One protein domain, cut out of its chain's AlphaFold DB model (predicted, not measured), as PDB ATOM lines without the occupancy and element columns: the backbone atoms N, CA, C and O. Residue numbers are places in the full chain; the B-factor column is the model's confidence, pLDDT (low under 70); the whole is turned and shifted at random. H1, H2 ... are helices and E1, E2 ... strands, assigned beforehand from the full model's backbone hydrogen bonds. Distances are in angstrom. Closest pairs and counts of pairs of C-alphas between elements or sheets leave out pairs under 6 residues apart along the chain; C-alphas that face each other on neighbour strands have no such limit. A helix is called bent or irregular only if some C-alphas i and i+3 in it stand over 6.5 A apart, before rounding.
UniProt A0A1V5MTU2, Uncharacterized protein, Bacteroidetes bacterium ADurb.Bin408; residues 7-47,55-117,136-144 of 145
ATOM      1  N   TRP A   7     -21.692  37.495 -24.417       75.94
ATOM      2  CA  TRP A   7     -20.809  36.449 -23.927       75.94
ATOM      3  C   TRP A   7     -20.414  36.607 -22.452       75.94
ATOM      4  O   TRP A   7     -20.460  35.636 -21.706       75.94
ATOM      5  N   HIS A   8     -20.061  37.812 -21.993       81.50
ATOM      6  CA  HIS A   8     -19.676  38.023 -20.594       81.50
ATOM      7  C   HIS A   8     -20.860  37.871 -19.640       81.50
ATOM      8  O   HIS A   8     -20.717  37.252 -18.585       81.50
ATOM      9  N   ASP A   9     -22.026  38.393 -20.021       84.62
ATOM     10  CA  ASP A   9     -23.242  38.234 -19.225       84.62
ATOM     11  C   ASP A   9     -23.700  36.774 -19.205       84.62
ATOM     12  O   ASP A   9     -24.057  36.264 -18.144       84.62
ATOM     13  N   PHE A  10     -23.608  36.067 -20.335       83.25
ATOM     14  CA  PHE A  10     -23.865  34.630 -20.404       83.25
ATOM     15  C   PHE A  10     -22.913  33.838 -19.502       83.25
ATOM     16  O   PHE A  10     -23.373  33.027 -18.700       83.25
ATOM     17  N   LEU A  11     -21.600  34.088 -19.573       87.69
ATOM     18  CA  LEU A  11     -20.618  33.420 -18.715       87.69
ATOM     19  C   LEU A  11     -20.882  33.703 -17.235       87.69
ATOM     20  O   LEU A  11     -20.865  32.782 -16.422       87.69
ATOM     21  N   LYS A  12     -21.182  34.954 -16.875       90.06
ATOM     22  CA  LYS A  12     -21.516  35.336 -15.499       90.06
ATOM     23  C   LYS A  12     -22.758  34.598 -14.994       90.06
ATOM     24  O   LYS A  12     -22.738  34.054 -13.890       90.06
ATOM     25  N   GLN A  13     -23.824  34.567 -15.790       89.81
ATOM     26  CA  GLN A  13     -25.069  33.882 -15.437       89.81
ATOM     27  C   GLN A  13     -24.874  32.363 -15.358       89.81
ATOM     28  O   GLN A  13     -25.341  31.736 -14.409       89.81
ATOM     29  N   SER A  14     -24.101  31.787 -16.277       91.81
ATOM     30  CA  SER A  14     -23.738  30.367 -16.277       91.81
ATOM     31  C   SER A  14     -22.970  29.987 -15.014       91.81
ATOM     32  O   SER A  14     -23.356  29.065 -14.307       91.81
ATOM     33  N   LYS A  15     -21.940  30.758 -14.656       93.00
ATOM     34  CA  LYS A  15     -21.131  30.534 -13.447       93.00
ATOM     35  C   LYS A  15     -21.908  30.673 -12.144       93.00
ATOM     36  O   LYS A  15     -21.518  30.085 -11.142       93.00
ATOM     37  N   SER A  16     -22.985  31.457 -12.143       93.06
ATOM     38  CA  SER A  16     -23.872  31.570 -10.983       93.06
ATOM     39  C   SER A  16     -24.791  30.357 -10.787       93.06
ATOM     40  O   SER A  16     -25.474  30.293  -9.772       93.06
ATOM     41  N   GLY A  17     -24.836  29.424 -11.748       93.44
ATOM     42  CA  GLY A  17     -25.756  28.284 -11.755       93.44
ATOM     43  C   GLY A  17     -27.160  28.613 -12.274       93.44
ATOM     44  O   GLY A  17     -27.972  27.713 -12.457       93.44
ATOM     45  N   ALA A  18     -27.457  29.880 -12.590       93.88
ATOM     46  CA  ALA A  18     -28.783  30.290 -13.060       93.88
ATOM     47  C   ALA A  18     -29.219  29.552 -14.340       93.88
ATOM     48  O   ALA A  18     -30.391  29.204 -14.492       93.88
ATOM     49  N   VAL A  19     -28.280  29.292 -15.254       93.38
ATOM     50  CA  VAL A  19     -28.557  28.545 -16.493       93.38
ATOM     51  C   VAL A  19     -28.829  27.067 -16.194       93.38
ATOM     52  O   VAL A  19     -29.735  26.488 -16.792       93.38
ATOM     53  N   ASP A  20     -28.105  26.473 -15.242       94.19
ATOM     54  CA  ASP A  20     -28.320  25.093 -14.796       94.19
ATOM     55  C   ASP A  20     -29.701  24.908 -14.158       94.19
ATOM     56  O   ASP A  20     -30.416  23.952 -14.467       94.19
ATOM     57  N   ASP A  21     -30.118  25.853 -13.315       94.19
ATOM     58  CA  ASP A  21     -31.425  25.811 -12.660       94.19
ATOM     59  C   ASP A  21     -32.575  25.911 -13.667       94.19
ATOM     60  O   ASP A  21     -33.555  25.161 -13.577       94.19
ATOM     61  N   VAL A  22     -32.443  26.783 -14.672       94.38
ATOM     62  CA  VAL A  22     -33.432  26.883 -15.753       94.38
ATOM     63  C   VAL A  22     -33.423  25.631 -16.626       94.38
ATOM     64  O   VAL A  22     -34.498  25.103 -16.907       94.38
ATOM     65  N   ALA A  23     -32.255  25.094 -16.990       94.00
ATOM     66  CA  ALA A  23     -32.157  23.842 -17.741       94.00
ATOM     67  C   ALA A  23     -32.851  22.686 -17.007       94.00
ATOM     68  O   ALA A  23     -33.629  21.940 -17.606       94.00
ATOM     69  N   ARG A  24     -32.635  22.566 -15.693       93.56
ATOM     70  CA  ARG A  24     -33.282  21.547 -14.860       93.56
ATOM     71  C   ARG A  24     -34.792  21.746 -14.797       93.56
ATOM     72  O   ARG A  24     -35.540  20.791 -14.992       93.56
ATOM     73  N   SER A  25     -35.249  22.981 -14.584       92.25
ATOM     74  CA  SER A  25     -36.678  23.309 -14.553       92.25
ATOM     75  C   SER A  25     -37.366  22.986 -15.881       92.25
ATOM     76  O   SER A  25     -38.409  22.334 -15.891       92.25
ATOM     77  N   VAL A  26     -36.760  23.376 -17.004       92.12
ATOM     78  CA  VAL A  26     -37.260  23.082 -18.355       92.12
ATOM     79  C   VAL A  26     -37.314  21.575 -18.595       92.12
ATOM     80  O   VAL A  26     -38.347  21.078 -19.040       92.12
ATOM     81  N   SER A  27     -36.252  20.842 -18.241       92.25
ATOM     82  CA  SER A  27     -36.198  19.383 -18.387       92.25
ATOM     83  C   SER A  27     -37.342  18.704 -17.624       92.25
ATOM     84  O   SER A  27     -38.141  17.976 -18.216       92.25
ATOM     85  N   ILE A  28     -37.506  19.030 -16.336       90.38
ATOM     86  CA  ILE A  28     -38.555  18.470 -15.470       90.38
ATOM     87  C   ILE A  28     -39.958  18.822 -15.983       90.38
ATOM     88  O   ILE A  28     -40.805  17.938 -16.103       90.38
ATOM     89  N   ASN A  29     -40.210  20.091 -16.315       87.25
ATOM     90  CA  ASN A  29     -41.542  20.564 -16.708       87.25
ATOM     91  C   ASN A  29     -42.013  19.996 -18.053       87.25
ATOM     92  O   ASN A  29     -43.214  19.843 -18.277       87.25
ATOM     93  N   LEU A  30     -41.074  19.714 -18.957       85.25
ATOM     94  CA  LEU A  30     -41.357  19.138 -20.269       85.25
ATOM     95  C   LEU A  30     -41.287  17.613 -20.284       85.25
ATOM     96  O   LEU A  30     -41.700  16.993 -21.261       85.25
ATOM     97  N   GLY A  31     -40.716  16.991 -19.253       86.75
ATOM     98  CA  GLY A  31     -40.436  15.560 -19.280       86.75
ATOM     99  C   GLY A  31     -39.468  15.160 -20.406       86.75
ATOM    100  O   GLY A  31     -39.485  14.013 -20.847       86.75
ATOM    101  N   CYS A  32     -38.651  16.097 -20.899       88.19
ATOM    102  CA  CYS A  32     -37.760  15.911 -22.043       88.19
ATOM    103  C   CYS A  32     -36.345  16.393 -21.717       88.19
ATOM    104  O   CYS A  32     -36.205  17.402 -21.032       88.19
ATOM    105  N   PRO A  33     -35.292  15.746 -22.248       92.50
ATOM    106  CA  PRO A  33     -33.930  16.196 -22.007       92.50
ATOM    107  C   PRO A  33     -33.667  17.597 -22.569       92.50
ATOM    108  O   PRO A  33     -34.070  17.911 -23.694       92.50
ATOM    109  N   VAL A  34     -32.919  18.403 -21.816       95.12
ATOM    110  CA  VAL A  34     -32.301  19.630 -22.335       95.12
ATOM    111  C   VAL A  34     -30.974  19.266 -22.985       95.12
ATOM    112  O   VAL A  34     -30.154  18.566 -22.396       95.12
ATOM    113  N   THR A  35     -30.766  19.745 -24.205       95.88
ATOM    114  CA  THR A  35     -29.542  19.589 -24.985       95.88
ATOM    115  C   THR A  35     -28.737  20.877 -24.935       95.88
ATOM    116  O   THR A  35     -29.269  21.963 -25.167       95.88
ATOM    117  N   ILE A  36     -27.438  20.735 -24.695       95.56
ATOM    118  CA  ILE A  36     -26.446  21.789 -24.856       95.56
ATOM    119  C   ILE A  36     -25.510  21.360 -25.982       95.56
ATOM    120  O   ILE A  36     -24.828  20.338 -25.885       95.56
ATOM    121  N   LEU A  37     -25.495  22.132 -27.059       95.75
ATOM    122  CA  LEU A  37     -24.687  21.886 -28.242       95.75
ATOM    123  C   LEU A  37     -23.671  23.009 -28.403       95.75
ATOM    124  O   LEU A  37     -24.038  24.178 -28.499       95.75
ATOM    125  N   LEU A  38     -22.400  22.627 -28.481       94.88
ATOM    126  CA  LEU A  38     -21.295  23.524 -28.764       94.88
ATOM    127  C   LEU A  38     -20.726  23.215 -30.141       94.88
ATOM    128  O   LEU A  38     -20.444  22.055 -30.463       94.88
ATOM    129  N   LYS A  39     -20.509  24.262 -30.932       93.06
ATOM    130  CA  LYS A  39     -19.820  24.181 -32.220       93.06
ATOM    131  C   LYS A  39     -18.665  25.165 -32.232       93.06
ATOM    132  O   LYS A  39     -18.863  26.338 -31.941       93.06
ATOM    133  N   ALA A  40     -17.471  24.679 -32.559       91.94
ATOM    134  CA  ALA A  40     -16.281  25.512 -32.656       91.94
ATOM    135  C   ALA A  40     -15.903  25.762 -34.116       91.94
ATOM    136  O   ALA A  40     -15.896  24.839 -34.936       91.94
ATOM    137  N   TYR A  41     -15.512  26.997 -34.406       88.69
ATOM    138  CA  TYR A  41     -15.081  27.481 -35.714       88.69
ATOM    139  C   TYR A  41     -13.781  28.276 -35.569       88.69
ATOM    140  O   TYR A  41     -13.558  28.928 -34.552       88.69
ATOM    141  N   GLU A  42     -12.903  28.233 -36.568       84.94
ATOM    142  CA  GLU A  42     -11.650  29.003 -36.545       84.94
ATOM    143  C   GLU A  42     -11.921  30.521 -36.578       84.94
ATOM    144  O   GLU A  42     -12.793  30.981 -37.319       84.94
ATOM    145  N   PHE A  43     -11.156  31.317 -35.813       77.19
ATOM    146  CA  PHE A  43     -11.370  32.774 -35.688       77.19
ATOM    147  C   PHE A  43     -11.356  33.538 -37.021       77.19
ATOM    148  O   PHE A  43     -12.000  34.578 -37.152       77.19
ATOM    149  N   ASN A  44     -10.605  33.038 -38.006       72.81
ATOM    150  CA  ASN A  44     -10.414  33.663 -39.317       72.81
ATOM    151  C   ASN A  44     -11.643  33.538 -40.236       72.81
ATOM    152  O   ASN A  44     -11.642  34.095 -41.332       72.81
ATOM    153  N   ARG A  45     -12.691  32.832 -39.801       65.06
ATOM    154  CA  ARG A  45     -13.978  32.740 -40.490       65.06
ATOM    155  C   ARG A  45     -15.048  33.382 -39.614       65.06
ATOM    156  O   ARG A  45     -15.681  32.691 -38.822       65.06
ATOM    157  N   ILE A  46     -15.258  34.691 -39.756       62.72
ATOM    158  CA  ILE A  46     -16.369  35.385 -39.086       62.72
ATOM    159  C   ILE A  46     -17.676  34.729 -39.548       62.72
ATOM    160  O   ILE A  46     -17.998  34.760 -40.734       62.72
ATOM    161  N   HIS A  47     -18.377  34.083 -38.619       61.84
ATOM    162  CA  HIS A  47     -19.689  33.493 -38.860       61.84
ATOM    163  C   HIS A  47     -20.753  34.537 -38.540       61.84
ATOM    164  O   HIS A  47     -20.758  35.113 -37.454       61.84
ATOM    165  N   VAL A  55     -18.653  24.384 -41.963       82.62
ATOM    166  CA  VAL A  55     -18.503  23.114 -41.242       82.62
ATOM    167  C   VAL A  55     -17.711  23.397 -39.958       82.62
ATOM    168  O   VAL A  55     -16.596  23.921 -40.064       82.62
ATOM    169  N   PRO A  56     -18.247  23.090 -38.759       89.00
ATOM    170  CA  PRO A  56     -17.515  23.293 -37.515       89.00
ATOM    171  C   PRO A  56     -16.265  22.417 -37.488       89.00
ATOM    172  O   PRO A  56     -16.271  21.275 -37.954       89.00
ATOM    173  N   VAL A  57     -15.177  22.939 -36.923       92.69
ATOM    174  CA  VAL A  57     -13.923  22.182 -36.803       92.69
ATOM    175  C   VAL A  57     -13.965  21.167 -35.663       92.69
ATOM    176  O   VAL A  57     -13.191  20.201 -35.690       92.69
ATOM    177  N   ASP A  58     -14.859  21.379 -34.694       95.25
ATOM    178  CA  ASP A  58     -15.157  20.480 -33.580       95.25
ATOM    179  C   ASP A  58     -16.605  20.683 -33.098       95.25
ATOM    180  O   ASP A  58     -17.194  21.754 -33.279       95.25
ATOM    181  N   SER A  59     -17.201  19.660 -32.489       96.62
ATOM    182  CA  SER A  59     -18.559  19.737 -31.932       96.62
ATOM    183  C   SER A  59     -18.683  18.892 -30.669       96.62
ATOM    184  O   SER A  59     -18.058  17.840 -30.559       96.62
ATOM    185  N   LEU A  60     -19.496  19.357 -29.724       97.62
ATOM    186  CA  LEU A  60     -19.764  18.696 -28.447       97.62
ATOM    187  C   LEU A  60     -21.256  18.793 -28.139       97.62
ATOM    188  O   LEU A  60     -21.829  19.875 -28.208       97.62
ATOM    189  N   GLU A  61     -21.870  17.674 -27.773       97.56
ATOM    190  CA  GLU A  61     -23.258  17.622 -27.314       97.56
ATOM    191  C   GLU A  61     -23.312  17.024 -25.910       97.56
ATOM    192  O   GLU A  61     -22.831  15.909 -25.678       97.56
ATOM    193  N   LEU A  62     -23.922  17.762 -24.988       97.19
ATOM    194  CA  LEU A  62     -24.217  17.362 -23.617       97.19
ATOM    195  C   LEU A  62     -25.734  17.372 -23.421       97.19
ATOM    196  O   LEU A  62     -26.440  18.169 -24.041       97.19
ATOM    197  N   ARG A  63     -26.251  16.494 -22.559       96.38
ATOM    198  CA  ARG A  63     -27.679  16.456 -22.230       96.38
ATOM    199  C   ARG A  63     -27.923  16.379 -20.734       96.38
ATOM    200  O   ARG A  63     -27.182  15.702 -20.026       96.38
ATOM    201  N   LEU A  64     -29.002  17.021 -20.295       96.19
ATOM    202  CA  LEU A  64     -29.590  16.899 -18.965       96.19
ATOM    203  C   LEU A  64     -30.916  16.142 -19.079       96.19
ATOM    204  O   LEU A  64     -31.923  16.713 -19.507       96.19
ATOM    205  N   ASP A  65     -30.921  14.861 -18.709       93.19
ATOM    206  CA  ASP A  65     -32.165  14.085 -18.635       93.19
ATOM    207  C   ASP A  65     -32.984  14.501 -17.406       93.19
ATOM    208  O   ASP A  65     -32.439  14.955 -16.404       93.19
ATOM    209  N   THR A  66     -34.292  14.261 -17.449       88.31
ATOM    210  CA  THR A  66     -35.252  14.616 -16.387       88.31
ATOM    211  C   THR A  66     -34.919  14.043 -15.011       88.31
ATOM    212  O   THR A  66     -35.262  14.637 -13.994       88.31
ATOM    213  N   ASN A  67     -34.264  12.882 -14.987       87.44
ATOM    214  CA  ASN A  67     -33.967  12.112 -13.778       87.44
ATOM    215  C   ASN A  67     -32.479  12.143 -13.399       87.44
ATOM    216  O   ASN A  67     -32.049  11.337 -12.575       87.44
ATOM    217  N   LYS A  68     -31.674  12.993 -14.044       89.25
ATOM    218  CA  LYS A  68     -30.243  13.114 -13.761       89.25
ATOM    219  C   LYS A  68     -29.942  14.475 -13.161       89.25
ATOM    220  O   LYS A  68     -30.523  15.480 -13.559       89.25
ATOM    221  N   GLU A  69     -29.015  14.485 -12.215       87.44
ATOM    222  CA  GLU A  69     -28.505  15.723 -11.625       87.44
ATOM    223  C   GLU A  69     -27.477  16.391 -12.544       87.44
ATOM    224  O   GLU A  69     -27.488  17.616 -12.676       87.44
ATOM    225  N   ASP A  70     -26.684  15.570 -13.240       95.12
ATOM    226  CA  ASP A  70     -25.552  16.005 -14.051       95.12
ATOM    227  C   ASP A  70     -25.800  15.874 -15.558       95.12
ATOM    228  O   ASP A  70     -26.502  14.975 -16.051       95.12
ATOM    229  N   LEU A  71     -25.125  16.751 -16.298       95.88
ATOM    230  CA  LEU A  71     -24.918  16.621 -17.728       95.88
ATOM    231  C   LEU A  71     -24.133  15.353 -18.048       95.88
ATOM    232  O   LEU A  71     -23.162  14.998 -17.384       95.88
ATOM    233  N   TYR A  72     -24.510  14.705 -19.144       95.06
ATOM    234  CA  TYR A  72     -23.731  13.621 -19.726       95.06
ATOM    235  C   TYR A  72     -23.453  13.885 -21.201       95.06
ATOM    236  O   TYR A  72     -24.269  14.453 -21.928       95.06
ATOM    237  N   THR A  73     -22.278  13.463 -21.660       96.06
ATOM    238  CA  THR A  73     -21.853  13.665 -23.046       96.06
ATOM    239  C   THR A  73     -22.525  12.676 -23.988       96.06
ATOM    240  O   THR A  73     -22.418  11.463 -23.810       96.06
ATOM    241  N   VAL A  74     -23.156  13.201 -25.037       95.94
ATOM    242  CA  VAL A  74     -23.738  12.433 -26.146       95.94
ATOM    243  C   VAL A  74     -22.794  12.416 -27.344       95.94
ATOM    244  O   VAL A  74     -22.564  11.362 -27.933       95.94
ATOM    245  N   LEU A  75     -22.192  13.564 -27.663       97.25
ATOM    246  CA  LEU A  75     -21.164  13.702 -28.692       97.25
ATOM    247  C   LEU A  75     -19.920  14.308 -28.057       97.25
ATOM    248  O   LEU A  75     -19.974  15.428 -27.566       97.25
ATOM    249  N   LYS A  76     -18.802  13.580 -28.071       97.38
ATOM    250  CA  LYS A  76     -17.545  14.061 -27.489       97.38
ATOM    251  C   LYS A  76     -16.845  15.035 -28.431       97.38
ATOM    252  O   LYS A  76     -16.560  14.676 -29.572       97.38
ATOM    253  N   GLY A  77     -16.464  16.193 -27.901       96.81
ATOM    254  CA  GLY A  77     -15.488  17.071 -28.534       96.81
ATOM    255  C   GLY A  77     -14.148  16.351 -28.661       96.81
ATOM    256  O   GLY A  77     -13.706  15.655 -27.741       96.81
ATOM    257  N   SER A  78     -13.500  16.483 -29.811       96.25
ATOM    258  CA  SER A  78     -12.309  15.693 -30.151       96.25
ATOM    259  C   SER A  78     -11.036  16.530 -30.264       96.25
ATOM    260  O   SER A  78      -9.935  15.985 -30.158       96.25
ATOM    261  N   LYS A  79     -11.180  17.848 -30.429       94.44
ATOM    262  CA  LYS A  79     -10.101  18.816 -30.623       94.44
ATOM    263  C   LYS A  79     -10.194  19.900 -29.549       94.44
ATOM    264  O   LYS A  79      -9.970  19.611 -28.376       94.44
ATOM    265  N   ILE A  80     -10.533  21.130 -29.935       94.50
ATOM    266  CA  ILE A  80     -10.586  22.291 -29.048       94.50
ATOM    267  C   ILE A  80     -11.656  22.148 -27.958       94.50
ATOM    268  O   ILE A  80     -11.438  22.590 -26.836       94.50
ATOM    269  N   LEU A  81     -12.771  21.462 -28.231       96.56
ATOM    270  CA  LEU A  81     -13.849  21.248 -27.257       96.56
ATOM    271  C   LEU A  81     -13.598  20.034 -26.351       96.56
ATOM    272  O   LEU A  81     -14.348  19.810 -25.404       96.56
ATOM    273  N   LYS A  82     -12.533  19.254 -26.587       96.75
ATOM    274  CA  LYS A  82     -12.197  18.069 -25.781       96.75
ATOM    275  C   LYS A  82     -12.164  18.326 -24.267       96.75
ATOM    276  O   LYS A  82     -12.628  17.448 -23.536       96.75
ATOM    277  N   PRO A  83     -11.650  19.464 -23.760       95.75
ATOM    278  CA  PRO A  83     -11.635  19.715 -22.323       95.75
ATOM    279  C   PRO A  83     -13.023  19.850 -21.692       95.75
ATOM    280  O   PRO A  83     -13.150  19.636 -20.496       95.75
ATOM    281  N   LEU A  84     -14.056  20.167 -22.475       96.19
ATOM    282  CA  LEU A  84     -15.431  20.336 -21.992       96.19
ATOM    283  C   LEU A  84     -16.186  19.001 -21.874       96.19
ATOM    284  O   LEU A  84     -17.265  18.947 -21.296       96.19
ATOM    285  N   ASN A  85     -15.609  17.896 -22.357       96.00
ATOM    286  CA  ASN A  85     -16.213  16.562 -22.240       96.00
ATOM    287  C   ASN A  85     -16.420  16.097 -20.789       96.00
ATOM    288  O   ASN A  85     -17.125  15.120 -20.570       96.00
ATOM    289  N   VAL A  86     -15.748  16.726 -19.822       93.75
ATOM    290  CA  VAL A  86     -15.831  16.373 -18.397       93.75
ATOM    291  C   VAL A  86     -16.754  17.301 -17.610       93.75
ATOM    292  O   VAL A  86     -16.784  17.204 -16.394       93.75
ATOM    293  N   SER A  87     -17.449  18.231 -18.272       96.12
ATOM    294  CA  SER A  87     -18.356  19.165 -17.597       96.12
ATOM    295  C   SER A  87     -19.630  18.451 -17.144       96.12
ATOM    296  O   SER A  87     -20.329  17.864 -17.971       96.12
ATOM    297  N   HIS A  88     -19.945  18.549 -15.854       95.62
ATOM    298  CA  HIS A  88     -21.152  17.981 -15.240       95.62
ATOM    299  C   HIS A  88     -22.310  18.986 -15.221       95.62
ATOM    300  O   HIS A  88     -23.463  18.611 -15.046       95.62
ATOM    301  N   ASN A  89     -22.023  20.268 -15.436       95.75
ATOM    302  CA  ASN A  89     -22.995  21.360 -15.459       95.75
ATOM    303  C   ASN A  89     -22.492  22.511 -16.358       95.75
ATOM    304  O   ASN A  89     -21.350  22.513 -16.834       95.75
ATOM    305  N   VAL A  90     -23.367  23.477 -16.640       94.88
ATOM    306  CA  VAL A  90     -23.076  24.657 -17.464       94.88
ATOM    307  C   VAL A  90     -22.095  25.590 -16.751       94.88
ATOM    308  O   VAL A  90     -21.232  26.175 -17.407       94.88
ATOM    309  N   ALA A  91     -22.158  25.696 -15.422       95.44
ATOM    310  CA  ALA A  91     -21.196  26.480 -14.647       95.44
ATOM    311  C   ALA A  91     -19.739  26.002 -14.838       95.44
ATOM    312  O   ALA A  91     -18.850  26.812 -15.114       95.44
ATOM    313  N   GLU A  92     -19.483  24.694 -14.758       95.62
ATOM    314  CA  GLU A  92     -18.177  24.076 -15.024       95.62
ATOM    315  C   GLU A  92     -17.705  24.351 -16.450       95.62
ATOM    316  O   GLU A  92     -16.554  24.736 -16.665       95.62
ATOM    317  N   MET A  93     -18.607  24.215 -17.422       94.44
ATOM    318  CA  MET A  93     -18.321  24.519 -18.821       94.44
ATOM    319  C   MET A  93     -17.891  25.980 -18.999       94.44
ATOM    320  O   MET A  93     -16.886  26.251 -19.655       94.44
ATOM    321  N   ALA A  94     -18.609  26.918 -18.377       93.44
ATOM    322  CA  ALA A  94     -18.296  28.342 -18.420       93.44
ATOM    323  C   ALA A  94     -16.949  28.672 -17.754       93.44
ATOM    324  O   ALA A  94     -16.211  29.517 -18.261       93.44
ATOM    325  N   ASN A  95     -16.594  27.991 -16.658       93.38
ATOM    326  CA  ASN A  95     -15.273  28.127 -16.038       93.38
ATOM    327  C   ASN A  95     -14.162  27.665 -16.989       93.38
ATOM    328  O   ASN A  95     -13.221  28.414 -17.241       93.38
ATOM    329  N   ILE A  96     -14.304  26.484 -17.597       93.69
ATOM    330  CA  ILE A  96     -13.302  25.956 -18.536       93.69
ATOM    331  C   ILE A  96     -13.154  26.871 -19.764       93.69
ATOM    332  O   ILE A  96     -12.030  27.104 -20.216       93.69
ATOM    333  N   LEU A  97     -14.269  27.386 -20.295       91.06
ATOM    334  CA  LEU A  97     -14.288  28.307 -21.435       91.06
ATOM    335  C   LEU A  97     -13.567  29.630 -21.140       91.06
ATOM    336  O   LEU A  97     -12.902  30.164 -22.024       91.06
ATOM    337  N   GLU A  98     -13.674  30.152 -19.918       89.06
ATOM    338  CA  GLU A  98     -13.002  31.400 -19.539       89.06
ATOM    339  C   GLU A  98     -11.515  31.196 -19.202       89.06
ATOM    340  O   GLU A  98     -10.674  32.016 -19.570       89.06
ATOM    341  N   GLU A  99     -11.162  30.098 -18.530       89.69
ATOM    342  CA  GLU A  99      -9.790  29.849 -18.065       89.69
ATOM    343  C   GLU A  99      -8.820  29.498 -19.203       89.69
ATOM    344  O   GLU A  99      -7.617  29.787 -19.138       89.69
ATOM    345  N   LYS A 100      -9.313  28.857 -20.267       88.62
ATOM    346  CA  LYS A 100      -8.470  28.379 -21.366       88.62
ATOM    347  C   LYS A 100      -8.325  29.424 -22.465       88.62
ATOM    348  O   LYS A 100      -9.171  29.560 -23.343       88.62
ATOM    349  N   LYS A 101      -7.145  30.047 -22.502       85.81
ATOM    350  CA  LYS A 101      -6.732  31.011 -23.543       85.81
ATOM    351  C   LYS A 101      -6.849  30.490 -24.979       85.81
ATOM    352  O   LYS A 101      -6.952  31.284 -25.905       85.81
ATOM    353  N   GLU A 102      -6.813  29.174 -25.182       86.31
ATOM    354  CA  GLU A 102      -6.958  28.562 -26.508       86.31
ATOM    355  C   GLU A 102      -8.306  28.907 -27.161       86.31
ATOM    356  O   GLU A 102      -8.357  29.087 -28.375       86.31
ATOM    357  N   PHE A 103      -9.374  29.087 -26.374       87.69
ATOM    358  CA  PHE A 103     -10.694  29.448 -26.895       87.69
ATOM    359  C   PHE A 103     -10.762  30.869 -27.461       87.69
ATOM    360  O   PHE A 103     -11.634  31.149 -28.273       87.69
ATOM    361  N   SER A 104      -9.810  31.749 -27.129       84.50
ATOM    362  CA  SER A 104      -9.739  33.103 -27.696       84.50
ATOM    363  C   SER A 104      -9.466  33.124 -29.208       84.50
ATOM    364  O   SER A 104      -9.601  34.171 -29.834       84.50
ATOM    365  N   PHE A 105      -9.089  31.985 -29.800       86.94
ATOM    366  CA  PHE A 105      -8.834  31.826 -31.236       86.94
ATOM    367  C   PHE A 105      -9.953  31.074 -31.974       86.94
ATOM    368  O   PHE A 105      -9.757  30.640 -33.114       86.94
ATOM    369  N   PHE A 106     -11.119  30.910 -31.346       87.69
ATOM    370  CA  PHE A 106     -12.262  30.224 -31.938       87.69
ATOM    371  C   PHE A 106     -13.553  31.010 -31.719       87.69
ATOM    372  O   PHE A 106     -13.765  31.603 -30.665       87.69
ATOM    373  N   TRP A 107     -14.439  30.954 -32.709       86.94
ATOM    374  CA  TRP A 107     -15.850  31.266 -32.506       86.94
ATOM    375  C   TRP A 107     -16.533  30.018 -31.954       86.94
ATOM    376  O   TRP A 107     -16.389  28.934 -32.526       86.94
ATOM    377  N   ILE A 108     -17.228  30.158 -30.826       88.00
ATOM    378  CA  ILE A 108     -17.929  29.056 -30.171       88.00
ATOM    379  C   ILE A 108     -19.400  29.416 -30.082       88.00
ATOM    380  O   ILE A 108     -19.785  30.288 -29.304       88.00
ATOM    381  N   ASP A 109     -20.212  28.697 -30.843       88.75
ATOM    382  CA  ASP A 109     -21.658  28.787 -30.725       88.75
ATOM    383  C   ASP A 109     -22.112  27.855 -29.610       88.75
ATOM    384  O   ASP A 109     -21.799  26.661 -29.628       88.75
ATOM    385  N   VAL A 110     -22.870  28.400 -28.659       90.00
ATOM    386  CA  VAL A 110     -23.509  27.642 -27.583       90.00
ATOM    387  C   VAL A 110     -25.015  27.692 -27.799       90.00
ATOM    388  O   VAL A 110     -25.633  28.750 -27.723       90.00
ATOM    389  N   MET A 111     -25.609  26.535 -28.068       91.19
ATOM    390  CA  MET A 111     -27.052  26.367 -28.202       91.19
ATOM    391  C   MET A 111     -27.563  25.550 -27.023       91.19
ATOM    392  O   MET A 111     -27.082  24.442 -26.789       91.19
ATOM    393  N   ILE A 112     -28.551  26.078 -26.304       91.75
ATOM    394  CA  ILE A 112     -29.208  25.391 -25.190       91.75
ATOM    395  C   ILE A 112     -30.700  25.341 -25.484       91.75
ATOM    396  O   ILE A 112     -31.306  26.359 -25.811       91.75
ATOM    397  N   GLY A 113     -31.300  24.163 -25.380       91.38
ATOM    398  CA  GLY A 113     -32.735  24.028 -25.582       91.38
ATOM    399  C   GLY A 113     -33.202  22.588 -25.558       91.38
ATOM    400  O   GLY A 113     -32.472  21.680 -25.178       91.38
ATOM    401  N   VAL A 114     -34.440  22.373 -25.979       89.31
ATOM    402  CA  VAL A 114     -35.040  21.042 -26.088       89.31
ATOM    403  C   VAL A 114     -35.259  20.688 -27.550       89.31
ATOM    404  O   VAL A 114     -35.633  21.534 -28.363       89.31
ATOM    405  N   LEU A 115     -35.044  19.422 -27.895       83.25
ATOM    406  CA  LEU A 115     -35.357  18.935 -29.231       83.25
ATOM    407  C   LEU A 115     -36.851  18.615 -29.319       83.25
ATOM    408  O   LEU A 115     -37.301  17.576 -28.836       83.25
ATOM    409  N   LEU A 116     -37.607  19.481 -29.986       78.00
ATOM    410  CA  LEU A 116     -39.007  19.219 -30.303       78.00
ATOM    411  C   LEU A 116     -39.095  18.300 -31.525       78.00
ATOM    412  O   LEU A 116     -38.499  18.571 -32.568       78.00
ATOM    413  N   ARG A 117     -39.846  17.203 -31.407       66.56
ATOM    414  CA  ARG A 117     -40.186  16.339 -32.543       66.56
ATOM    415  C   ARG A 117     -41.650  16.550 -32.892       66.56
ATOM    416  O   ARG A 117     -42.515  16.288 -32.064       66.56
ATOM    417  N   ALA A 136     -41.096  25.480 -22.606       86.50
ATOM    418  CA  ALA A 136     -39.801  25.344 -23.280       86.50
ATOM    419  C   ALA A 136     -39.057  26.657 -23.524       86.50
ATOM    420  O   ALA A 136     -37.840  26.659 -23.391       86.50
ATOM    421  N   LEU A 137     -39.740  27.747 -23.893       89.19
ATOM    422  CA  LEU A 137     -39.079  28.975 -24.369       89.19
ATOM    423  C   LEU A 137     -39.027  30.088 -23.318       89.19
ATOM    424  O   LEU A 137     -37.962  30.632 -23.036       89.19
ATOM    425  N   LYS A 138     -40.170  30.407 -22.703       91.25
ATOM    426  CA  LYS A 138     -40.323  31.470 -21.703       91.25
ATOM    427  C   LYS A 138     -39.307  31.380 -20.552       91.25
ATOM    428  O   LYS A 138     -38.823  32.440 -20.152       91.25
ATOM    429  N   PRO A 139     -38.944  30.190 -20.025       92.38
ATOM    430  CA  PRO A 139     -37.950  30.092 -18.956       92.38
ATOM    431  C   PRO A 139     -36.573  30.667 -19.318       92.38
ATOM    432  O   PRO A 139     -35.858  31.104 -18.423       92.38
ATOM    433  N   TRP A 140     -36.218  30.729 -20.605       90.44
ATOM    434  CA  TRP A 140     -34.922  31.239 -21.065       90.44
ATOM    435  C   TRP A 140     -34.879  32.756 -21.265       90.44
ATOM    436  O   TRP A 140     -33.792  33.302 -21.438       90.44
ATOM    437  N   LEU A 141     -36.023  33.455 -21.218       88.75
ATOM    438  CA  LEU A 141     -36.097  34.907 -21.444       88.75
ATOM    439  C   LEU A 141     -35.100  35.744 -20.622       88.75
ATOM    440  O   LEU A 141     -34.598  36.718 -21.178       88.75
ATOM    441  N   PRO A 142     -34.767  35.409 -19.357       87.69
ATOM    442  CA  PRO A 142     -33.766  36.161 -18.600       87.69
ATOM    443  C   PRO A 142     -32.374  36.201 -19.246       87.69
ATOM    444  O   PRO A 142     -31.610  37.108 -18.940       87.69
ATOM    445  N   PHE A 143     -32.057  35.253 -20.135       83.44
ATOM    446  CA  PHE A 143     -30.755  35.128 -20.800       83.44
ATOM    447  C   PHE A 143     -30.752  35.649 -22.245       83.44
ATOM    448  O   PHE A 143     -29.718  35.605 -22.908       83.44
ATOM    449  N   VAL A 144     -31.900  36.110 -22.753       77.88
ATOM    450  CA  VAL A 144     -32.056  36.636 -24.118       77.88
ATOM    451  C   VAL A 144     -32.056  38.168 -24.048       77.88
ATOM    452  O   VAL A 144     -32.885  38.756 -23.349       77.88
TER     453      VAL A 144
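Overview. This is residues 7 to 47, 55 to 117 and 136 to 144 of the 145 residues of an uncharacterized protein of Bacteroidetes bacterium ADurb.Bin408 (UniProt A0A1V5MTU2). A twisted wall of four antiparallel strands has helices gathered over one of its faces: H2 over E1 and the short H3 over E2. H4 packs on H3 and meets the start of H2 end to end, H1 packs on H4 farther out from the sheet, and H6 runs beside H2, while H5 leads directly into edge strand E4 at the other end of the wall. The printed part has 113 residues, with six named helices and four named strands in the order H1 H2 E1 E2 E3 H3 H4 H5 E4 H6; the sheet runs E3 E2 E1 E4, all antiparallel, and the class is mixed, helices and strands. The whole is compact, with a radius of gyration of the C-alphas of 13.7 A, and spans 40 by 26 by 24 A, only just elongated.

Along the chain. In the sheet, E1 is residues 34 to 42, 26.8 A from first to last C-alpha, beginning at C-alpha 34 (-32.301, 19.630, -22.335). E4 is residues 106 to 114, 25.2 A, and ends at C-alpha 114 (-35.040, 21.042, -26.088). E2 is residues 58 to 64, 20.9 A, and E3 is residues 72 to 75. H2, the longest helix, is residues 18 to 30, 18.3 A, and H4 is residues 90 to 99, 14.3 A. H1 is residues 7 to 15, 12.0 A, from C-alpha 7 (-20.809, 36.449, -23.927). H6 is residues 136 to 143, 13.6 A, and is irregular, with C-alphas 139 and 142 7.4 A apart. H3 is residues 82 to 86, only just irregular, with C-alphas 83 and 86 6.6 A apart. H5 is residues 101 to 105, neither bent nor irregular, but only just: C-alphas 102 and 105 are 6.0 A apart.

Arrangement. E1 and E4 are antiparallel at 164 degrees, with N 37 and O 111 2.8 A apart, within hydrogen-bond range. E2 and E1 are antiparallel at 166 degrees, with N 36 and O 62 at 2.8 A. E2 and E3 form a hairpin, antiparallel at 145 degrees, with N 74 and O 61 at 2.8 A. From edge to edge the strands' lines turn by 63 degrees. H2 and the sheet make two layers, a helix on one face of a sheet: H2 has a height over the sheet of 8.3 A, is over E1, and runs along the strands, at 16 degrees to E1 on the local plane. H3 is on the same face, over E2, at a height over the sheet of 8.6 A. H5 only grazes the sheet with residues 103 to 105, and H6 only grazes it with residues 136 to 140. H2 and H6 touch at a shallow tilt of 11 degrees, opposite ways; their closest C-alphas, of Val 26 and Ala 136, are 6.0 A apart. H2, with residues 19 to 20 alone, and H4 touch only at their ends, closest at the C-alphas of Asp 20 and Val 90, 5.9 A. H1 and H4 touch at a steep tilt of 53 degrees, opposite ways, closest at the C-alphas of Lys 15 and Ala 91, 4.2 A. H3 and H4 only just touch, with 3 pairs of C-alphas within 8 A, closest at Leu 84 and Met 93, 6.0 A. H4 and H6 are apart. Every O i to N i+4 pair is within hydrogen-bond range in H1, H2 and H4; the counts are 0 of 1 in H3, 0 of 1 in H5 and 0 of 4 in H6, where the O i to N i+3 counts are 1 of 2, 2 of 2 and 3 of 5.

Size, cuts and confidence. The C-alphas farthest apart are those of Asn 44 and Asn 67, 40.9 A. Residues 48 to 54 are not printed, with 10.7 A between C-alphas 47 and 55, and residues 118 to 135 are not printed, with 12.9 A between C-alphas 117 and 136. Of the links that are printed whole, E2 to E3 and E3 to H3 are short and the others tight. The mean pLDDT of the printed part is 90.1; residues 45 to 47 and residue 117 are under 70.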